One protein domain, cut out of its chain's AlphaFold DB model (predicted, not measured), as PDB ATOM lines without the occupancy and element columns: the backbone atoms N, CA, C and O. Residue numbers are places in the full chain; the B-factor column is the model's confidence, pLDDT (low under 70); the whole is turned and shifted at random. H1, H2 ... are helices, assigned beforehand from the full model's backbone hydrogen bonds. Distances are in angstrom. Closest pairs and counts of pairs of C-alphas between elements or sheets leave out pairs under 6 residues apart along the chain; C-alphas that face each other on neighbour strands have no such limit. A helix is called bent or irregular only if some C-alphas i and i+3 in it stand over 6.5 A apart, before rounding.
ATOM      1  N   ASN A 301      25.397 153.360  54.219       90.50
ATOM      2  CA  ASN A 301      25.095 152.147  53.453       90.50
ATOM      3  C   ASN A 301      26.327 151.239  53.311       90.50
ATOM      4  O   ASN A 301      26.218 150.018  53.438       90.50
ATOM      5  N   LEU A 302      27.509 151.827  53.079       89.44
ATOM      6  CA  LEU A 302      28.768 151.082  53.037       89.44
ATOM      7  C   LEU A 302      29.139 150.542  54.416       89.44
ATOM      8  O   LEU A 302      29.599 149.408  54.507       89.44
ATOM      9  N   ARG A 303      28.889 151.308  55.484       87.19
ATOM     10  CA  ARG A 303      29.097 150.845  56.858       87.19
ATOM     11  C   ARG A 303      28.310 149.568  57.145       87.19
ATOM     12  O   ARG A 303      28.913 148.578  57.543       87.19
ATOM     13  N   VAL A 304      27.000 149.566  56.890       92.06
ATOM     14  CA  VAL A 304      26.138 148.393  57.133       92.06
ATOM     15  C   VAL A 304      26.589 147.189  56.302       92.06
ATOM     16  O   VAL A 304      26.635 146.068  56.812       92.06
ATOM     17  N   LEU A 305      26.957 147.407  55.035       92.50
ATOM     18  CA  LEU A 305      27.436 146.344  54.152       92.50
ATOM     19  C   LEU A 305      28.758 145.736  54.644       92.50
ATOM     20  O   LEU A 305      28.883 144.513  54.712       92.50
ATOM     21  N   VAL A 306      29.732 146.581  54.997       91.62
ATOM     22  CA  VAL A 306      31.059 146.154  55.466       91.62
ATOM     23  C   VAL A 306      30.962 145.478  56.829       91.62
ATOM     24  O   VAL A 306      31.535 144.407  57.000       91.62
ATOM     25  N   GLU A 307      30.216 146.037  57.784       91.00
ATOM     26  CA  GLU A 307      30.032 145.429  59.110       91.00
ATOM     27  C   GLU A 307      29.360 144.053  58.998       91.00
ATOM     28  O   GLU A 307      29.830 143.088  59.603       91.00
ATOM     29  N   ARG A 308      28.323 143.916  58.158       92.25
ATOM     30  CA  ARG A 308      27.680 142.620  57.903       92.25
ATOM     31  C   ARG A 308      28.644 141.617  57.270       92.25
ATOM     32  O   ARG A 308      28.702 140.474  57.720       92.25
ATOM     33  N   PHE A 309      29.413 142.046  56.269       92.31
ATOM     34  CA  PHE A 309      30.431 141.203  55.647       92.31
ATOM     35  C   PHE A 309      31.480 140.745  56.665       92.31
ATOM     36  O   PHE A 309      31.788 139.561  56.710       92.31
ATOM     37  N   LEU A 310      32.001 141.644  57.509       91.19
ATOM     38  CA  LEU A 310      33.009 141.303  58.518       91.19
ATOM     39  C   LEU A 310      32.469 140.304  59.545       91.19
ATOM     40  O   LEU A 310      33.169 139.350  59.874       91.19
ATOM     41  N   VAL A 311      31.229 140.479  60.013       90.38
ATOM     42  CA  VAL A 311      30.592 139.534  60.943       90.38
ATOM     43  C   VAL A 311      30.438 138.155  60.299       90.38
ATOM     44  O   VAL A 311      30.819 137.158  60.907       90.38
ATOM     45  N   GLU A 312      29.917 138.076  59.073       89.44
ATOM     46  CA  GLU A 312      29.750 136.800  58.364       89.44
ATOM     47  C   GLU A 312      31.108 136.149  58.040       89.44
ATOM     48  O   GLU A 312      31.291 134.950  58.258       89.44
ATOM     49  N   TYR A 313      32.090 136.943  57.604       90.31
ATOM     50  CA  TYR A 313      33.440 136.489  57.279       90.31
ATOM     51  C   TYR A 313      34.174 135.953  58.514       90.31
ATOM     52  O   TYR A 313      34.647 134.818  58.498       90.31
ATOM     53  N   PHE A 314      34.238 136.719  59.610       88.00
ATOM     54  CA  PHE A 314      34.931 136.288  60.828       88.00
ATOM     55  C   PHE A 314      34.187 135.182  61.574       88.00
ATOM     56  O   PHE A 314      34.831 134.350  62.202       88.00
ATOM     57  N   LYS A 315      32.862 135.071  61.430       87.50
ATOM     58  CA  LYS A 315      32.124 133.896  61.912       87.50
ATOM     59  C   LYS A 315      32.568 132.610  61.207       87.50
ATOM     60  O   LYS A 315      32.650 131.562  61.844       87.50
ATOM     61  N   LEU A 316      32.875 132.679  59.911       86.56
ATOM     62  CA  LEU A 316      33.436 131.553  59.153       86.56
ATOM     63  C   LEU A 316      34.943 131.363  59.390       86.56
ATOM     64  O   LEU A 316      35.448 130.263  59.185       86.56
ATOM     65  N   TYR A 317      35.666 132.412  59.784       83.88
ATOM     66  CA  TYR A 317      37.114 132.366  59.999       83.88
ATOM     67  C   TYR A 317      37.488 131.898  61.423       83.88
ATOM     68  O   TYR A 317      38.233 130.928  61.559       83.88
ATOM     69  N   ASP A 318      36.922 132.522  62.462       82.19
ATOM     70  CA  ASP A 318      37.272 132.352  63.889       82.19
ATOM     71  C   ASP A 318      36.105 131.888  64.777       82.19
ATOM     72  O   ASP A 318      36.240 131.823  65.998       82.19
ATOM     73  N   GLY A 319      34.942 131.575  64.196       80.00
ATOM     74  CA  GLY A 319      33.812 131.035  64.957       80.00
ATOM     75  C   GLY A 319      34.133 129.700  65.641       80.00
ATOM     76  O   GLY A 319      35.164 129.082  65.379       80.00
ATOM     77  N   GLU A 320      33.212 129.212  66.476       77.50
ATOM     78  CA  GLU A 320      33.384 127.983  67.277       77.50
ATOM     79  C   GLU A 320      33.817 126.751  66.448       77.50
ATOM     80  O   GLU A 320      34.543 125.894  66.945       77.50
ATOM     81  N   GLU A 321      33.461 126.703  65.155       79.06
ATOM     82  CA  GLU A 321      33.858 125.655  64.201       79.06
ATOM     83  C   GLU A 321      34.825 126.139  63.093       79.06
ATOM     84  O   GLU A 321      34.870 125.562  62.003       79.06
ATOM     85  N   GLY A 322      35.620 127.187  63.340       73.38
ATOM     86  CA  GLY A 322      36.500 127.842  62.353       73.38
ATOM     87  C   GLY A 322      37.377 126.882  61.537       73.38
ATOM     88  O   GLY A 322      37.495 127.007  60.318       73.38
ATOM     89  N   GLY A 323      37.924 125.836  62.165       72.88
ATOM     90  CA  GLY A 323      38.732 124.819  61.470       72.88
ATOM     91  C   GLY A 323      37.992 124.079  60.341       72.88
ATOM     92  O   GLY A 323      38.615 123.605  59.385       72.88
ATOM     93  N   VAL A 324      36.659 124.016  60.411       77.19
ATOM     94  CA  VAL A 324      35.778 123.376  59.423       77.19
ATOM     95  C   VAL A 324      35.105 124.418  58.528       77.19
ATOM     96  O   VAL A 324      35.036 124.227  57.312       77.19
ATOM     97  N   THR A 325      34.656 125.542  59.086       80.94
ATOM     98  CA  THR A 325      33.877 126.564  58.370       80.94
ATOM     99  C   THR A 325      34.728 127.463  57.471       80.94
ATOM    100  O   THR A 325      34.223 127.930  56.448       80.94
ATOM    101  N   ARG A 326      36.043 127.587  57.719       82.06
ATOM    102  CA  ARG A 326      36.984 128.326  56.847       82.06
ATOM    103  C   ARG A 326      36.982 127.851  55.398       82.06
ATOM    104  O   ARG A 326      37.327 128.610  54.498       82.06
ATOM    105  N   LYS A 327      36.592 126.596  55.133       81.12
ATOM    106  CA  LYS A 327      36.462 126.072  53.761       81.12
ATOM    107  C   LYS A 327      35.441 126.858  52.938       81.12
ATOM    108  O   LYS A 327      35.631 127.022  51.735       81.12
ATOM    109  N   ASN A 328      34.401 127.361  53.595       83.12
ATOM    110  CA  ASN A 328      33.284 128.056  52.963       83.12
ATOM    111  C   ASN A 328      33.642 129.491  52.559       83.12
ATOM    112  O   ASN A 328      32.974 130.059  51.700       83.12
ATOM    113  N   LEU A 329      34.759 130.034  53.063       85.00
ATOM    114  CA  LEU A 329      35.296 131.324  52.619       85.00
ATOM    115  C   LEU A 329      35.651 131.339  51.129       85.00
ATOM    116  O   LEU A 329      35.774 132.412  50.553       85.00
ATOM    117  N   VAL A 330      35.743 130.173  50.474       82.19
ATOM    118  CA  VAL A 330      35.887 130.063  49.013       82.19
ATOM    119  C   VAL A 330      34.827 130.866  48.249       82.19
ATOM    120  O   VAL A 330      35.097 131.304  47.138       82.19
ATOM    121  N   GLN A 331      33.643 131.062  48.840       84.25
ATOM    122  CA  GLN A 331      32.541 131.831  48.256       84.25
ATOM    123  C   GLN A 331      32.739 133.348  48.373       84.25
ATOM    124  O   GLN A 331      32.171 134.093  47.583       84.25
ATOM    125  N   ALA A 332      33.551 133.803  49.330       84.81
ATOM    126  CA  ALA A 332      33.879 135.215  49.523       84.81
ATOM    127  C   ALA A 332      35.043 135.684  48.631       84.81
ATOM    128  O   ALA A 332      35.273 136.884  48.503       84.81
ATOM    129  N   TYR A 333      35.779 134.751  48.018       85.00
ATOM    130  CA  TYR A 333      36.917 135.042  47.150       85.00
ATOM    131  C   TYR A 333      36.557 134.877  45.673       85.00
ATOM    132  O   TYR A 333      36.047 133.840  45.248       85.00
ATOM    133  N   ASP A 334      36.936 135.870  44.870       85.62
ATOM    134  CA  ASP A 334      36.943 135.771  43.414       85.62
ATOM    135  C   ASP A 334      37.824 134.603  42.941       85.62
ATOM    136  O   ASP A 334      38.902 134.346  43.499       85.62
ATOM    137  N   GLN A 335      37.354 133.897  41.914       76.00
ATOM    138  CA  GLN A 335      37.965 132.661  41.444       76.00
ATOM    139  C   GLN A 335      39.376 132.870  40.892       76.00
ATOM    140  O   GLN A 335      40.267 132.097  41.251       76.00
ATOM    141  N   ASP A 336      39.576 133.918  40.094       76.62
ATOM    142  CA  ASP A 336      40.778 134.093  39.278       76.62
ATOM    143  C   ASP A 336      41.636 135.278  39.751       76.62
ATOM    144  O   ASP A 336      42.858 135.264  39.599       76.62
ATOM    145  N   ASN A 337      41.020 136.272  40.401       80.38
ATOM    146  CA  ASN A 337      41.660 137.548  40.727       80.38
ATOM    147  C   ASN A 337      41.980 137.733  42.215       80.38
ATOM    148  O   ASN A 337      42.704 138.664  42.573       80.38
ATOM    149  N   SER A 338      41.484 136.861  43.098       83.31
ATOM    150  CA  SER A 338      41.814 136.957  44.524       83.31
ATOM    151  C   SER A 338      43.302 136.735  44.753       83.31
ATOM    152  O   SER A 338      43.874 135.750  44.283       83.31
ATOM    153  N   SER A 339      43.926 137.621  45.525       80.62
ATOM    154  CA  SER A 339      45.314 137.470  45.950       80.62
ATOM    155  C   SER A 339      45.438 137.617  47.459       80.62
ATOM    156  O   SER A 339      44.725 138.404  48.079       80.62
ATOM    157  N   PHE A 340      46.337 136.835  48.054       81.06
ATOM    158  CA  PHE A 340      46.605 136.882  49.487       81.06
ATOM    159  C   PHE A 340      48.109 136.956  49.749       81.06
ATOM    160  O   PHE A 340      48.898 136.201  49.170       81.06
ATOM    161  N   THR A 341      48.494 137.862  50.647       80.19
ATOM    162  CA  THR A 341      49.855 137.985  51.178       80.19
ATOM    163  C   THR A 341      49.784 138.345  52.659       80.19
ATOM    164  O   THR A 341      48.847 139.008  53.095       80.19
ATOM    165  N   LEU A 342      50.782 137.918  53.429       79.88
ATOM    166  CA  LEU A 342      50.902 138.194  54.858       79.88
ATOM    167  C   LEU A 342      52.220 138.925  55.107       79.88
ATOM    168  O   LEU A 342      53.246 138.525  54.564       79.88
ATOM    169  N   THR A 343      52.231 139.962  55.944       80.69
ATOM    170  CA  THR A 343      53.459 140.692  56.296       80.69
ATOM    171  C   THR A 343      53.612 140.788  57.805       80.69
ATOM    172  O   THR A 343      52.658 141.096  58.508       80.69
ATOM    173  N   ILE A 344      54.830 140.548  58.292       75.94
ATOM    174  CA  ILE A 344      55.234 140.770  59.677       75.94
ATOM    175  C   ILE A 344      56.486 141.638  59.646       75.94
ATOM    176  O   ILE A 344      57.417 141.380  58.878       75.94
ATOM    177  N   ALA A 345      56.502 142.671  60.479       71.62
ATOM    178  CA  ALA A 345      57.636 143.560  60.656       71.62
ATOM    179  C   ALA A 345      57.860 143.816  62.148       71.62
ATOM    180  O   ALA A 345      56.914 143.834  62.932       71.62
ATOM    181  N   HIS A 346      59.119 144.023  62.533       66.38
ATOM    182  CA  HIS A 346      59.438 144.522  63.867       66.38
ATOM    183  C   HIS A 346      59.177 146.028  63.931       66.38
ATOM    184  O   HIS A 346      59.504 146.757  62.990       66.38
ATOM    185  N   LEU A 347      58.641 146.493  65.060       60.56
ATOM    186  CA  LEU A 347      58.649 147.910  65.410       60.56
ATOM    187  C   LEU A 347      60.109 148.338  65.617       60.56
ATOM    188  O   LEU A 347      60.865 147.657  66.310       60.56
ATOM    189  N   LYS A 348      60.525 149.435  64.978       55.59
ATOM    190  CA  LYS A 348      61.927 149.894  64.992       55.59
ATOM    191  C   LYS A 348      62.368 150.496  66.337       55.59
ATOM    192  O   LYS A 348      63.568 150.635  66.547       55.59
ATOM    193  N   ASP A 349      61.430 150.783  67.242       48.00
ATOM    194  CA  ASP A 349      61.648 151.688  68.382       48.00
ATOM    195  C   ASP A 349      61.898 151.044  69.747       48.00
ATOM    196  O   ASP A 349      61.934 151.737  70.754       48.00
ATOM    197  N   MET A 350      62.163 149.744  69.820       46.53
ATOM    198  CA  MET A 350      62.577 149.124  71.084       46.53
ATOM    199  C   MET A 350      63.871 148.348  70.888       46.53
ATOM    200  O   MET A 350      63.888 147.122  70.875       46.53
ATOM    201  N   SER A 351      64.969 149.077  70.689       44.62
ATOM    202  CA  SER A 351      66.320 148.511  70.743       44.62
ATOM    203  C   SER A 351      66.951 148.813  72.101       44.62
ATOM    204  O   SER A 351      67.798 149.690  72.232       44.62
ATOM    205  N   HIS A 352      66.547 148.058  73.124       44.47
ATOM    206  CA  HIS A 352      67.492 147.775  74.199       44.47
ATOM    207  C   HIS A 352      68.557 146.823  73.642       44.47
ATOM    208  O   HIS A 352      68.270 145.954  72.819       44.47
ATOM    209  N   GLU A 353      69.801 147.081  74.025       46.88
ATOM    210  CA  GLU A 353      71.026 146.386  73.634       46.88
ATOM    211  C   GLU A 353      70.820 144.886  73.326       46.88
ATOM    212  O   GLU A 353      70.515 144.100  74.218       46.88
ATOM    213  N   GLY A 354      71.014 144.469  72.064       49.50
ATOM    214  CA  GLY A 354      71.172 143.041  71.730       49.50
ATOM    215  C   GLY A 354      70.320 142.445  70.602       49.50
ATOM    216  O   GLY A 354      70.492 141.265  70.305       49.50
ATOM    217  N   GLY A 355      69.462 143.206  69.919       52.56
ATOM    218  CA  GLY A 355      68.746 142.731  68.722       52.56
ATOM    219  C   GLY A 355      67.280 143.166  68.675       52.56
ATOM    220  O   GLY A 355      66.805 143.808  69.606       52.56
ATOM    221  N   PRO A 356      66.549 142.860  67.586       54.47
ATOM    222  CA  PRO A 356      65.129 143.182  67.500       54.47
ATOM    223  C   PRO A 356      64.367 142.441  68.603       54.47
ATOM    224  O   PRO A 356      64.458 141.214  68.694       54.47
ATOM    225  N   VAL A 357      63.605 143.178  69.421       54.06
ATOM    226  CA  VAL A 357      62.704 142.595  70.425       54.06
ATOM    227  C   VAL A 357      61.769 141.622  69.714       54.06
ATOM    228  O   VAL A 357      61.000 141.989  68.815       54.06
ATOM    229  N   ARG A 358      61.894 140.344  70.073       55.19
ATOM    230  CA  ARG A 358      60.971 139.307  69.628       55.19
ATOM    231  C   ARG A 358      59.688 139.463  70.430       55.19
ATOM    232  O   ARG A 358      59.734 139.661  71.641       55.19
ATOM    233  N   TYR A 359      58.550 139.410  69.745       55.16
ATOM    234  CA  TYR A 359      57.254 139.375  70.417       55.16
ATOM    235  C   TYR A 359      57.239 138.191  71.402       55.16
ATOM    236  O   TYR A 359      57.786 137.144  71.057       55.16
ATOM    237  N   PRO A 360      56.598 138.303  72.581       56.44
ATOM    238  CA  PRO A 360      56.653 137.287  73.641       56.44
ATOM    239  C   PRO A 360      56.189 135.874  73.237       56.44
ATOM    240  O   PRO A 360      56.370 134.933  74.003       56.44
ATOM    241  N   ASN A 361      55.621 135.701  72.040       62.75
ATOM    242  CA  ASN A 361      55.176 134.418  71.511       62.75
ATOM    243  C   ASN A 361      56.044 133.949  70.324       62.75
ATOM    244  O   ASN A 361      55.657 134.050  69.154       62.75
ATOM    245  N   ASP A 362      57.236 133.431  70.640       66.44
ATOM    246  CA  ASP A 362      58.248 132.981  69.669       66.44
ATOM    247  C   ASP A 362      57.710 131.887  68.718       66.44
ATOM    248  O   ASP A 362      58.113 131.813  67.557       66.44
ATOM    249  N   ALA A 363      56.758 131.058  69.162       68.56
ATOM    250  CA  ALA A 363      56.156 130.005  68.341       68.56
ATOM    251  C   ALA A 363      55.272 130.570  67.213       68.56
ATOM    252  O   ALA A 363      55.451 130.205  66.048       68.56
ATOM    253  N   CYS A 364      54.372 131.507  67.532       65.88
ATOM    254  CA  CYS A 364      53.510 132.159  66.541       65.88
ATOM    255  C   CYS A 364      54.327 132.995  65.552       65.88
ATOM    256  O   CYS A 364      54.104 132.938  64.344       65.88
ATOM    257  N   TYR A 365      55.330 133.724  66.044       70.31
ATOM    258  CA  TYR A 365      56.228 134.479  65.175       70.31
ATOM    259  C   TYR A 365      56.964 133.557  64.186       70.31
ATOM    260  O   TYR A 365      56.983 133.832  62.987       70.31
ATOM    261  N   ASN A 366      57.509 132.429  64.656       72.12
ATOM    262  CA  ASN A 366      58.199 131.455  63.805       72.12
ATOM    263  C   ASN A 366      57.288 130.798  62.757       72.12
ATOM    264  O   ASN A 366      57.775 130.429  61.682       72.12
ATOM    265  N   LEU A 367      55.993 130.657  63.048       73.06
ATOM    266  CA  LEU A 367      55.003 130.153  62.098       73.06
ATOM    267  C   LEU A 367      54.788 131.150  60.951       73.06
ATOM    268  O   LEU A 367      54.932 130.796  59.780       73.06
ATOM    269  N   TYR A 368      54.526 132.416  61.279       74.75
ATOM    270  CA  TYR A 368      54.139 133.427  60.294       74.75
ATOM    271  C   TYR A 368      55.314 134.105  59.574       74.75
ATOM    272  O   TYR A 368      55.177 134.540  58.430       74.75
ATOM    273  N   ILE A 369      56.504 134.174  60.183       74.25
ATOM    274  CA  ILE A 369      57.683 134.777  59.537       74.25
ATOM    275  C   ILE A 369      58.123 133.987  58.294       74.25
ATOM    276  O   ILE A 369      58.675 134.554  57.349       74.25
ATOM    277  N   ARG A 370      57.841 132.676  58.259       72.75
ATOM    278  CA  ARG A 370      58.155 131.793  57.124       72.75
ATOM    279  C   ARG A 370      57.323 132.123  55.887       72.75
ATOM    280  O   ARG A 370      57.842 132.037  54.775       72.75
ATOM    281  N   THR A 371      56.070 132.524  56.091       73.25
ATOM    282  CA  THR A 371      55.109 132.893  55.041       73.25
ATOM    283  C   THR A 371      55.045 134.402  54.791       73.25
ATOM    284  O   THR A 371      54.369 134.838  53.863       73.25
ATOM    285  N   SER A 372      55.789 135.202  55.563       77.25
ATOM    286  CA  SER A 372      55.804 136.659  55.452       77.25
ATOM    287  C   SER A 372      56.415 137.174  54.138       77.25
ATOM    288  O   SER A 372      57.451 136.690  53.674       77.25
ATOM    289  N   HIS A 373      55.808 138.203  53.548       74.25
ATOM    290  CA  HIS A 373      56.217 138.820  52.290       74.25
ATOM    291  C   HIS A 373      56.365 140.342  52.435       74.25
ATOM    292  O   HIS A 373      55.472 141.111  52.100       74.25
ATOM    293  N   ASN A 374      57.531 140.780  52.922       73.94
ATOM    294  CA  ASN A 374      57.863 142.198  53.054       73.94
ATOM    295  C   ASN A 374      58.625 142.707  51.817       73.94
ATOM    296  O   ASN A 374      59.779 142.325  51.598       73.94
ATOM    297  N   VAL A 375      57.994 143.595  51.041       68.31
ATOM    298  CA  VAL A 375      58.551 144.169  49.800       68.31
ATOM    299  C   VAL A 375      59.807 145.011  50.059       68.31
ATOM    300  O   VAL A 375      60.674 145.084  49.204       68.31
ATOM    301  N   LEU A 376      59.997 145.559  51.262       64.56
ATOM    302  CA  LEU A 376      61.225 146.291  51.610       64.56
ATOM    303  C   LEU A 376      62.453 145.373  51.782       64.56
ATOM    304  O   LEU A 376      63.571 145.857  51.910       64.56
ATOM    305  N   CYS A 377      62.258 144.051  51.806       64.06
ATOM    306  CA  CYS A 377      63.311 143.033  51.888       64.06
ATOM    307  C   CYS A 377      63.431 142.236  50.573       64.06
ATOM    308  O   CYS A 377      63.712 141.036  50.596       64.06
ATOM    309  N   GLU A 378      63.162 142.881  49.434       58.31
ATOM    310  CA  GLU A 378      63.011 142.258  48.112       58.31
ATOM    311  C   GLU A 378      64.229 141.440  47.659       58.31
ATOM    312  O   GLU A 378      64.062 140.331  47.148       58.31
ATOM    313  N   GLU A 379      65.451 141.916  47.924       59.53
ATOM    314  CA  GLU A 379      66.687 141.203  47.563       59.53
ATOM    315  C   GLU A 379      66.746 139.791  48.163       59.53
ATOM    316  O   GLU A 379      67.188 138.846  47.505       59.53
ATOM    317  N   ARG A 380      66.209 139.620  49.379       57.88
ATOM    318  CA  ARG A 380      66.190 138.348  50.118       57.88
ATOM    319  C   ARG A 380      65.234 137.317  49.509       57.88
ATOM    320  O   ARG A 380      65.399 136.122  49.745       57.88
ATOM    321  N   TRP A 381      64.246 137.762  48.731       55.97
ATOM    322  CA  TRP A 381      63.146 136.933  48.218       55.97
ATOM    323  C   TRP A 381      63.027 136.927  46.690       55.97
ATOM    324  O   TRP A 381      62.136 136.266  46.156       55.97
ATOM    325  N   SER A 382      63.945 137.599  45.993       56.91
ATOM    326  CA  SER A 382      64.017 137.735  44.530       56.91
ATOM    327  C   SER A 382      63.834 136.422  43.754       56.91
ATOM    328  O   SER A 382      63.235 136.423  42.683       56.91
ATOM    329  N   ARG A 383      64.268 135.282  44.311       58.91
ATOM    330  CA  ARG A 383      64.131 133.954  43.684       58.91
ATOM    331  C   ARG A 383      62.797 133.236  43.950       58.91
ATOM    332  O   ARG A 383      62.422 132.388  43.154       58.91
ATOM    333  N   ASN A 384      62.066 133.576  45.021       59.12
ATOM    334  CA  ASN A 384      60.889 132.822  45.504       59.12
ATOM    335  C   ASN A 384      59.613 133.679  45.656       59.12
ATOM    336  O   ASN A 384      58.664 133.265  46.324       59.12
ATOM    337  N   ARG A 385      59.567 134.875  45.055       60.62
ATOM    338  CA  ARG A 385      58.434 135.811  45.181       60.62
ATOM    339  C   ARG A 385      57.107 135.214  44.703       60.62
ATOM    340  O   ARG A 385      56.098 135.352  45.386       60.62
ATOM    341  N   SER A 386      57.123 134.503  43.577       61.66
ATOM    342  CA  SER A 386      55.939 133.846  43.003       61.66
ATOM    343  C   SER A 386      55.333 132.777  43.916       61.66
ATOM    344  O   SER A 386      54.130 132.558  43.867       61.66
ATOM    345  N   ILE A 387      56.138 132.155  44.786       64.44
ATOM    346  CA  ILE A 387      55.709 131.108  45.729       64.44
ATOM    347  C   ILE A 387      55.083 131.721  46.999       64.44
ATOM    348  O   ILE A 387      54.367 131.047  47.734       64.44
ATOM    349  N   ARG A 388      55.327 133.012  47.266       64.75
ATOM    350  CA  ARG A 388      54.817 133.738  48.447       64.75
ATOM    351  C   ARG A 388      53.555 134.552  48.175       64.75
ATOM    352  O   ARG A 388      53.012 135.159  49.095       64.75
ATOM    353  N   THR A 389      53.098 134.586  46.926       65.62
ATOM    354  CA  THR A 389      51.828 135.199  46.532       65.62
ATOM    355  C   THR A 389      50.848 134.103  46.159       65.62
ATOM    356  O   THR A 389      51.036 133.388  45.179       65.62
ATOM    357  N   TYR A 390      49.778 133.995  46.932       69.00
ATOM    358  CA  TYR A 390      48.716 133.028  46.704       69.00
ATOM    359  C   TYR A 390      47.674 133.639  45.764       69.00
ATOM    360  O   TYR A 390      47.249 134.771  45.999       69.00
ATOM    361  N   ARG A 391      47.285 132.924  44.699       69.56
ATOM    362  CA  ARG A 391      46.327 133.404  43.686       69.56
ATOM    363  C   ARG A 391      45.124 132.478  43.562       69.56
ATOM    364  O   ARG A 391      45.283 131.263  43.542       69.56
ATOM    365  N   GLY A 392      43.943 133.068  43.430       62.78
ATOM    366  CA  GLY A 392      42.673 132.374  43.266       62.78
ATOM    367  C   GLY A 392      42.080 131.833  44.571       62.78
ATOM    368  O   GLY A 392      42.763 131.624  45.582       62.78
ATOM    369  N   ARG A 393      40.767 131.578  44.545       62.28
ATOM    370  CA  ARG A 393      39.952 131.225  45.728       62.28
ATOM    371  C   ARG A 393      40.418 129.979  46.497       62.28
ATOM    372  O   ARG A 393      40.268 129.912  47.714       62.28
ATOM    373  N   ALA A 394      41.015 128.997  45.814       57.56
ATOM    374  CA  ALA A 394      41.493 127.757  46.437       57.56
ATOM    375  C   ALA A 394      42.701 127.991  47.363       57.56
ATOM    376  O   ALA A 394      42.819 127.358  48.414       57.56
ATOM    377  N   PHE A 395      43.572 128.935  47.000       57.00
ATOM    378  CA  PHE A 395      44.762 129.252  47.778       57.00
ATOM    379  C   PHE A 395      44.469 130.212  48.936       57.00
ATOM    380  O   PHE A 395      45.077 130.064  49.995       57.00
ATOM    381  N   GLY A 396      43.493 131.119  48.790       56.50
ATOM    382  CA  GLY A 396      43.001 131.947  49.903       56.50
ATOM    383  C   GLY A 396      42.483 131.097  51.071       56.50
ATOM    384  O   GLY A 396      42.871 131.303  52.220       56.50
ATOM    385  N   VAL A 397      41.713 130.047  50.766       57.94
ATOM    386  CA  VAL A 397      41.203 129.092  51.767       57.94
ATOM    387  C   VAL A 397      42.298 128.194  52.344       57.94
ATOM    388  O   VAL A 397      42.284 127.900  53.537       57.94
ATOM    389  N   HIS A 398      43.253 127.740  51.527       57.81
ATOM    390  CA  HIS A 398      44.383 126.946  52.018       57.81
ATOM    391  C   HIS A 398      45.239 127.744  53.012       57.81
ATOM    392  O   HIS A 398      45.603 127.230  54.071       57.81
ATOM    393  N   CYS A 399      45.479 129.023  52.723       57.00
ATOM    394  CA  CYS A 399      46.217 129.903  53.618       57.00
ATOM    395  C   CYS A 399      45.430 130.190  54.907       57.00
ATOM    396  O   CYS A 399      46.002 130.091  55.987       57.00
ATOM    397  N   ALA A 400      44.113 130.422  54.821       57.38
ATOM    398  CA  ALA A 400      43.243 130.603  55.989       57.38
ATOM    399  C   ALA A 400      43.211 129.388  56.937       57.38
ATOM    400  O   ALA A 400      42.986 129.551  58.126       57.38
ATOM    401  N   ARG A 401      43.439 128.164  56.441       58.16
ATOM    402  CA  ARG A 401      43.570 126.961  57.291       58.16
ATOM    403  C   ARG A 401      44.941 126.806  57.956       58.16
ATOM    404  O   ARG A 401      45.065 125.991  58.860       58.16
ATOM    405  N   THR A 402      45.961 127.485  57.433       52.97
ATOM    406  CA  THR A 402      47.365 127.355  57.871       52.97
ATOM    407  C   THR A 402      47.750 128.433  58.895       52.97
ATOM    408  O   THR A 402      48.716 128.259  59.635       52.97
ATOM    409  N   VAL A 403      46.991 129.534  58.908       47.22
ATOM    410  CA  VAL A 403      46.910 130.555  59.967       47.22
ATOM    411  C   VAL A 403      45.950 130.053  61.042       47.22
ATOM    412  O   VAL A 403      46.275 130.198  62.236       47.22
TER     413      VAL A 403
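What this domain is: This is residues 301 to 403 of the 403 residues of the protein "Leucine Rich repeat-containing domain protein" of Ancylostoma caninum (UniProt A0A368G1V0). The model is a loose frame: H1, H2 and H5 gather at one end, with H2 and H5 side by side, while H3 and H4 lie apart from each other toward the other end. Two long links bridge the ends, briefly paired as strands are at residues 339 to 340 and 390 to 391, antiparallel; residues 301 to 308 of H1 and the loop of residues 350 to 355 stick out. The printed part has 103 residues with five named helices, H1 to H5 in chain order, and no named strand; its class is all helix. It is loose and elongated, with a radius of gyration of the C-alphas of 16.8 A and spans of 48 by 31 by 30 A.

Where its parts are: H1, residues 301 to 318, begins at C-alpha 301 (25.095, 152.147, 53.453) and is 25.5 A long. H2 is residues 322 to 331, 15.2 A. H3 is residues 362 to 369, 10.3 A. H4, residues 375 to 381, 8.7 A, is irregular: C-alphas 376 and 379 are 8.5 A apart. H5, residues 393 to 402, 14.7 A, ends at C-alpha 402 (47.365, 127.355, 57.871).

How they stand to each other: H1 touches H2 with residues 313 to 317 alone; they form a helical hairpin at a steep tilt of 44 degrees, their closest C-alphas, of Leu 316 and Thr 325, 5.1 A apart. H2 touches H5 at a shallow tilt of 16 degrees, opposite ways; their closest C-alphas, of Val 330 and Arg 393, are 5.4 A apart. H3 and H4 touch no helix. Every O i to N i+4 pair is within hydrogen-bond range in H1, H3 and H5, against 1 of 6 in H2 and 0 of 3 in H4, where 5 of 7 and 3 of 4 O i to N i+3 pairs are.

The domain as a whole: The C-alphas farthest apart, of Asn 301 and Glu 353, are 50.5 A apart. The printed part has no cut. The links H2 to H3, 30 residues, and H4 to H5, 11 residues, are long. The pLDDT is under 70 in residues 346 to 364 and 375 to 403.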